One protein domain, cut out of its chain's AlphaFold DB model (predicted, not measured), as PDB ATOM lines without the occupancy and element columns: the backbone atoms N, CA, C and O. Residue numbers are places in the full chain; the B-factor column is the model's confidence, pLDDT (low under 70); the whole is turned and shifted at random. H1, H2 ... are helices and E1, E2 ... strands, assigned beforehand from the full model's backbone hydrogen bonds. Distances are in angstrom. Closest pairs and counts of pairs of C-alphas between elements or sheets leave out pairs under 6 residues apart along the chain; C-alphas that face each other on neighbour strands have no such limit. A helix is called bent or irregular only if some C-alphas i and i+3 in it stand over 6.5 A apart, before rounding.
ATOM      1  N   GLY A  45     -32.610 -29.365 -13.131       84.94
ATOM      2  CA  GLY A  45     -32.587 -28.994 -14.543       84.94
ATOM      3  C   GLY A  45     -33.956 -28.807 -15.183       84.94
ATOM      4  O   GLY A  45     -34.049 -28.940 -16.404       84.94
ATOM      5  N   ALA A  46     -35.008 -28.574 -14.391       85.06
ATOM      6  CA  ALA A  46     -36.365 -28.402 -14.902       85.06
ATOM      7  C   ALA A  46     -36.412 -27.344 -16.022       85.06
ATOM      8  O   ALA A  46     -35.802 -26.279 -15.923       85.06
ATOM      9  N   GLY A  47     -37.107 -27.663 -17.119       86.69
ATOM     10  CA  GLY A  47     -37.177 -26.813 -18.318       86.69
ATOM     11  C   GLY A  47     -35.897 -26.765 -19.169       86.69
ATOM     12  O   GLY A  47     -35.867 -26.055 -20.172       86.69
ATOM     13  N   GLY A  48     -34.854 -27.503 -18.788       90.75
ATOM     14  CA  GLY A  48     -33.572 -27.569 -19.481       90.75
ATOM     15  C   GLY A  48     -33.467 -28.637 -20.569       90.75
ATOM     16  O   GLY A  48     -34.406 -29.385 -20.850       90.75
ATOM     17  N   THR A  49     -32.274 -28.745 -21.157       91.69
ATOM     18  CA  THR A  49     -31.954 -29.758 -22.176       91.69
ATOM     19  C   THR A  49     -32.008 -31.166 -21.587       91.69
ATOM     20  O   THR A  49     -31.462 -31.415 -20.512       91.69
ATOM     21  N   VAL A  50     -32.622 -32.111 -22.303       94.31
ATOM     22  CA  VAL A  50     -32.704 -33.516 -21.879       94.31
ATOM     23  C   VAL A  50     -31.666 -34.357 -22.622       94.31
ATOM     24  O   VAL A  50     -31.712 -34.469 -23.844       94.31
ATOM     25  N   TRP A  51     -30.776 -34.997 -21.870       90.69
ATOM     26  CA  TRP A  51     -29.758 -35.928 -22.351       90.69
ATOM     27  C   TRP A  51     -30.150 -37.367 -22.009       90.69
ATOM     28  O   TRP A  51     -30.728 -37.625 -20.954       90.69
ATOM     29  N   THR A  52     -29.812 -38.319 -22.878       94.69
ATOM     30  CA  THR A  52     -29.851 -39.756 -22.561       94.69
ATOM     31  C   THR A  52     -28.447 -40.307 -22.720       94.69
ATOM     32  O   THR A  52     -27.866 -40.151 -23.787       94.69
ATOM     33  N   VAL A  53     -27.914 -40.921 -21.665       87.56
ATOM     34  CA  VAL A  53     -26.516 -41.357 -21.591       87.56
ATOM     35  C   VAL A  53     -26.427 -42.826 -21.185       87.56
ATOM     36  O   VAL A  53     -27.256 -43.330 -20.423       87.56
ATOM     37  N   ARG A  54     -25.427 -43.515 -21.721       89.19
ATOM     38  CA  ARG A  54     -25.161 -44.954 -21.567       89.19
ATOM     39  C   ARG A  54     -23.701 -45.248 -21.255       89.19
ATOM     40  O   ARG A  54     -23.382 -46.368 -20.882       89.19
ATOM     41  N   THR A  55     -22.824 -44.263 -21.423       83.88
ATOM     42  CA  THR A  55     -21.381 -44.392 -21.202       83.88
ATOM     43  C   THR A  55     -20.859 -43.243 -20.343       83.88
ATOM     44  O   THR A  55     -21.511 -42.201 -20.202       83.88
ATOM     45  N   ARG A  56     -19.657 -43.403 -19.769       81.44
ATOM     46  CA  ARG A  56     -19.005 -42.342 -18.988       81.44
ATOM     47  C   ARG A  56     -18.702 -41.114 -19.849       81.44
ATOM     48  O   ARG A  56     -18.850 -39.990 -19.376       81.44
ATOM     49  N   ALA A  57     -18.319 -41.320 -21.109       85.56
ATOM     50  CA  ALA A  57     -18.047 -40.240 -22.054       85.56
ATOM     51  C   ALA A  57     -19.303 -39.395 -22.332       85.56
ATOM     52  O   ALA A  57     -19.262 -38.176 -22.178       85.56
ATOM     53  N   GLU A  58     -20.433 -40.041 -22.631       86.75
ATOM     54  CA  GLU A  58     -21.719 -39.360 -22.838       86.75
ATOM     55  C   GLU A  58     -22.182 -38.624 -21.572       86.75
ATOM     56  O   GLU A  58     -22.690 -37.506 -21.652       86.75
ATOM     57  N   LEU A  59     -21.968 -39.207 -20.385       85.94
ATOM     58  CA  LEU A  59     -22.257 -38.538 -19.116       85.94
ATOM     59  C   LEU A  59     -21.396 -37.278 -18.928       85.94
ATOM     60  O   LEU A  59     -21.927 -36.239 -18.537       85.94
ATOM     61  N   LYS A  60     -20.091 -37.334 -19.227       84.12
ATOM     62  CA  LYS A  60     -19.197 -36.161 -19.161       84.12
ATOM     63  C   LYS A  60     -19.628 -35.066 -20.136       84.12
ATOM     64  O   LYS A  60     -19.639 -33.896 -19.760       84.12
ATOM     65  N   GLU A  61     -19.993 -35.431 -21.361       90.31
ATOM     66  CA  GLU A  61     -20.486 -34.484 -22.363       90.31
ATOM     67  C   GLU A  61     -21.798 -33.827 -21.918       90.31
ATOM     68  O   GLU A  61     -21.920 -32.601 -21.938       90.31
ATOM     69  N   ALA A  62     -22.746 -34.624 -21.423       86.94
ATOM     70  CA  ALA A  62     -24.015 -34.129 -20.908       86.94
ATOM     71  C   ALA A  62     -23.828 -33.195 -19.700       86.94
ATOM     72  O   ALA A  62     -24.524 -32.187 -19.590       86.94
ATOM     73  N   LEU A  63     -22.865 -33.482 -18.815       84.81
ATOM     74  CA  LEU A  63     -22.492 -32.596 -17.705       84.81
ATOM     75  C   LEU A  63     -21.872 -31.283 -18.204       84.81
ATOM     76  O   LEU A  63     -22.211 -30.221 -17.685       84.81
ATOM     77  N   ALA A  64     -21.005 -31.342 -19.219       89.38
ATOM     78  CA  ALA A  64     -20.418 -30.158 -19.846       89.38
ATOM     79  C   ALA A  64     -21.464 -29.309 -20.586       89.38
ATOM     80  O   ALA A  64     -21.298 -28.095 -20.685       89.38
ATOM     81  N   ASN A  65     -22.535 -29.938 -21.083       91.62
ATOM     82  CA  ASN A  65     -23.730 -29.304 -21.638       91.62
ATOM     83  C   ASN A  65     -23.415 -28.208 -22.658       91.62
ATOM     84  O   ASN A  65     -23.745 -27.038 -22.463       91.62
ATOM     85  N   ALA A  66     -22.729 -28.603 -23.730       90.50
ATOM     86  CA  ALA A  66     -22.289 -27.706 -24.797       90.50
ATOM     87  C   ALA A  66     -21.439 -26.508 -24.313       90.50
ATOM     88  O   ALA A  66     -21.437 -25.450 -24.937       90.50
ATOM     89  N   GLY A  67     -20.702 -26.677 -23.210       93.00
ATOM     90  CA  GLY A  67     -19.831 -25.648 -22.638       93.00
ATOM     91  C   GLY A  67     -20.493 -24.775 -21.569       93.00
ATOM     92  O   GLY A  67     -19.813 -23.925 -21.003       93.00
ATOM     93  N   ASP A  68     -21.771 -25.005 -21.250       92.69
ATOM     94  CA  ASP A  68     -22.473 -24.351 -20.141       92.69
ATOM     95  C   ASP A  68     -22.929 -25.382 -19.087       92.69
ATOM     96  O   ASP A  68     -24.093 -25.819 -19.068       92.69
ATOM     97  N   PRO A  69     -22.025 -25.798 -18.182       87.94
ATOM     98  CA  PRO A  69     -22.335 -26.804 -17.174       87.94
ATOM     99  C   PRO A  69     -23.397 -26.344 -16.167       87.94
ATOM    100  O   PRO A  69     -24.079 -27.192 -15.596       87.94
ATOM    101  N   THR A  70     -23.620 -25.039 -15.992       89.75
ATOM    102  CA  THR A  70     -24.592 -24.505 -15.022       89.75
ATOM    103  C   THR A  70     -25.992 -24.282 -15.587       89.75
ATOM    104  O   THR A  70     -26.940 -24.192 -14.809       89.75
ATOM    105  N   ALA A  71     -26.155 -24.236 -16.914       92.50
ATOM    106  CA  ALA A  71     -27.481 -24.147 -17.521       92.50
ATOM    107  C   ALA A  71     -28.377 -25.339 -17.117       92.50
ATOM    108  O   ALA A  71     -27.874 -26.454 -16.934       92.50
ATOM    109  N   PRO A  72     -29.705 -25.163 -17.009       92.44
ATOM    110  CA  PRO A  72     -30.614 -26.255 -16.668       92.44
ATOM    111  C   PRO A  72     -30.477 -27.445 -17.630       92.44
ATOM    112  O   PRO A  72     -30.472 -27.274 -18.852       92.44
ATOM    113  N   LYS A  73     -30.368 -28.662 -17.086       92.38
ATOM    114  CA  LYS A  73     -30.296 -29.907 -17.864       92.38
ATOM    115  C   LYS A  73     -30.783 -31.124 -17.079       92.38
ATOM    116  O   LYS A  73     -30.529 -31.243 -15.884       92.38
ATOM    117  N   VAL A  74     -31.424 -32.063 -17.768       89.69
ATOM    118  CA  VAL A  74     -31.847 -33.358 -17.222       89.69
ATOM    119  C   VAL A  74     -31.047 -34.459 -17.905       89.69
ATOM    120  O   VAL A  74     -31.113 -34.600 -19.121       89.69
ATOM    121  N   ILE A  75     -30.317 -35.266 -17.137       87.31
ATOM    122  CA  ILE A  75     -29.510 -36.371 -17.667       87.31
ATOM    123  C   ILE A  75     -30.163 -37.698 -17.277       87.31
ATOM    124  O   ILE A  75     -30.267 -38.028 -16.098       87.31
ATOM    125  N   ARG A  76     -30.606 -38.470 -18.271       86.06
ATOM    126  CA  ARG A  76     -31.177 -39.809 -18.093       86.06
ATOM    127  C   ARG A  76     -30.094 -40.857 -18.330       86.06
ATOM    128  O   ARG A  76     -29.747 -41.125 -19.476       86.06
ATOM    129  N   ALA A  77     -29.576 -41.451 -17.260       84.00
ATOM    130  CA  ALA A  77     -28.677 -42.598 -17.353       84.00
ATOM    131  C   ALA A  77     -29.474 -43.879 -17.638       84.00
ATOM    132  O   ALA A  77     -30.481 -44.143 -16.977       84.00
ATOM    133  N   VAL A  78     -29.050 -44.662 -18.630       85.06
ATOM    134  CA  VAL A  78     -29.729 -45.901 -19.018       85.06
ATOM    135  C   VAL A  78     -28.734 -47.050 -19.123       85.06
ATOM    136  O   VAL A  78     -27.897 -47.070 -20.026       85.06
ATOM    137  N   GLY A  79     -28.928 -48.055 -18.270       82.56
ATOM    138  CA  GLY A  79     -27.996 -49.169 -18.106       82.56
ATOM    139  C   GLY A  79     -26.874 -48.824 -17.129       82.56
ATOM    140  O   GLY A  79     -26.950 -47.821 -16.416       82.56
ATOM    141  N   ASP A  80     -25.849 -49.668 -17.105       82.31
ATOM    142  CA  ASP A  80     -24.690 -49.475 -16.240       82.31
ATOM    143  C   ASP A  80     -23.704 -48.502 -16.887       82.31
ATOM    144  O   ASP A  80     -23.281 -48.688 -18.026       82.31
ATOM    145  N   ILE A  81     -23.323 -47.469 -16.136       76.56
ATOM    146  CA  ILE A  81     -22.263 -46.531 -16.507       76.56
ATOM    147  C   ILE A  81     -21.141 -46.712 -15.499       76.56
ATOM    148  O   ILE A  81     -21.312 -46.402 -14.317       76.56
ATOM    149  N   ASN A  82     -19.993 -47.214 -15.944       75.00
ATOM    150  CA  ASN A  82     -18.874 -47.425 -15.046       75.00
ATOM    151  C   ASN A  82     -18.162 -46.093 -14.766       75.00
ATOM    152  O   ASN A  82     -17.597 -45.456 -15.652       75.00
ATOM    153  N   GLY A  83     -18.184 -45.654 -13.506       72.06
ATOM    154  CA  GLY A  83     -17.457 -44.455 -13.075       72.06
ATOM    155  C   GLY A  83     -15.933 -44.623 -13.092       72.06
ATOM    156  O   GLY A  83     -15.210 -43.629 -13.015       72.06
ATOM    157  N   HIS A  84     -15.458 -45.863 -13.216       75.06
ATOM    158  CA  HIS A  84     -14.065 -46.289 -13.147       75.06
ATOM    159  C   HIS A  84     -13.478 -46.568 -14.536       75.06
ATOM    160  O   HIS A  84     -12.849 -47.595 -14.775       75.06
ATOM    161  N   GLU A  85     -13.711 -45.643 -15.462       81.00
ATOM    162  CA  GLU A  85     -13.194 -45.687 -16.828       81.00
ATOM    163  C   GLU A  85     -12.328 -44.453 -17.112       81.00
ATOM    164  O   GLU A  85     -12.587 -43.364 -16.590       81.00
ATOM    165  N   ALA A  86     -11.318 -44.602 -17.962       80.88
ATOM    166  CA  ALA A  86     -10.607 -43.495 -18.578       80.88
ATOM    167  C   ALA A  86     -11.482 -42.825 -19.654       80.88
ATOM    168  O   ALA A  86     -12.652 -43.161 -19.859       80.88
ATOM    169  N   ASP A  87     -10.933 -41.822 -20.333       77.00
ATOM    170  CA  ASP A  87     -11.673 -41.073 -21.355       77.00
ATOM    171  C   ASP A  87     -11.860 -41.862 -22.661       77.00
ATOM    172  O   ASP A  87     -12.759 -41.547 -23.436       77.00
ATOM    173  N   ASP A  88     -11.065 -42.911 -22.876       83.25
ATOM    174  CA  ASP A  88     -11.204 -43.860 -23.984       83.25
ATOM    175  C   ASP A  88     -12.113 -45.063 -23.652       83.25
ATOM    176  O   ASP A  88     -12.276 -45.957 -24.482       83.25
ATOM    177  N   GLY A  89     -12.711 -45.091 -22.453       80.88
ATOM    178  CA  GLY A  89     -13.570 -46.178 -21.976       80.88
ATOM    179  C   GLY A  89     -12.821 -47.387 -21.406       80.88
ATOM    180  O   GLY A  89     -13.456 -48.359 -21.000       80.88
ATOM    181  N   SER A  90     -11.485 -47.362 -21.352       87.31
ATOM    182  CA  SER A  90     -10.720 -48.404 -20.660       87.31
ATOM    183  C   SER A  90     -10.977 -48.356 -19.155       87.31
ATOM    184  O   SER A  90     -11.115 -47.282 -18.575       87.31
ATOM    185  N   LEU A  91     -11.052 -49.517 -18.502       85.62
ATOM    186  CA  LEU A  91     -11.203 -49.569 -17.050       85.62
ATOM    187  C   LEU A  91      -9.926 -49.075 -16.378       85.62
ATOM    188  O   LEU A  91      -8.833 -49.535 -16.707       85.62
TER     189      LEU A  91
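Overview. This is residues 45 to 91 of the 256 residues of an uncharacterized protein of Streptomyces sp. WM6386 (UniProt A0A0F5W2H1). A small ribbon of two parallel strands, E1 and E2, has one helix, H1, packed over one of its faces, while the other face is bare. The chain goes out along E1, comes back through H1 and goes out again along E2, and residues 78 to 91 then trail past the ends of the strands as a winding tail near the start of H1. The printed part has 47 residues, with one named helix and two named strands in the order E1, H1, E2; the sheet has the order E1, E2 and is parallel. The class is mixed, helices and strands, with under half of the residues, 22, in named elements. The whole is flat and only just compact, close to loose, with a radius of gyration of the C-alphas of 11.1 A and spans of 34 by 21 by 11 A.

Along the chain. The printed part begins at Gly 45, and strand E1 follows at residues 49 to 53, from C-alpha 49 at (-31.954, -29.758, -22.176) and 12.8 A long. Along it the y values fall. Helix H1, residues 56 to 67, is 17.1 A from first to last C-alpha; its y values rise overall from C-alpha 56 at (-19.005, -42.342, -18.988) to C-alpha 67 at (-19.831, -25.648, -22.638). H1 is irregular: C-alphas 63 and 66 are 8.6 A apart. Strand E2, residues 73 to 77, is also 12.8 A long and ends with C-alpha 77 at (-28.677, -42.598, -17.353).

Arrangement. E1 and E2 are parallel neighbours, with 18 degrees between their directions. C-alphas 51 and 75 face each other at 4.7 A. Among the backbone pairs within hydrogen-bond range are N 51 and O 74 at 2.8 A, and N 76 and O 51 at 2.8 A. E1, H1 and E2 form a strand-helix-strand unit, two parallel neighbour strands with a helix between them along the chain, and its crossover is right-handed. The closest C-alphas of E1 and H1 are those of Val 53 and Leu 59, 5.7 A apart. The closest C-alphas of H1 and E2 are those of Ala 62 and Ile 75, 6.8 A apart. In H1, 6 of 8 O i to N i+4 pairs are within hydrogen-bond range.

Size, cuts and confidence. The two C-alphas farthest apart, those of Gly 47 and Leu 91, are 34.6 A from each other. The printed part has no cut. The links from E1 to H1 and from H1 to E2 are tight, with 2 and 5 residues. Residues 78 to 91 hold no named element, and their C-alphas lie 10 to 18 A from the mean of the C-alphas. The mean pLDDT of the printed part of this model is 86.2, and no printed residue is under 70.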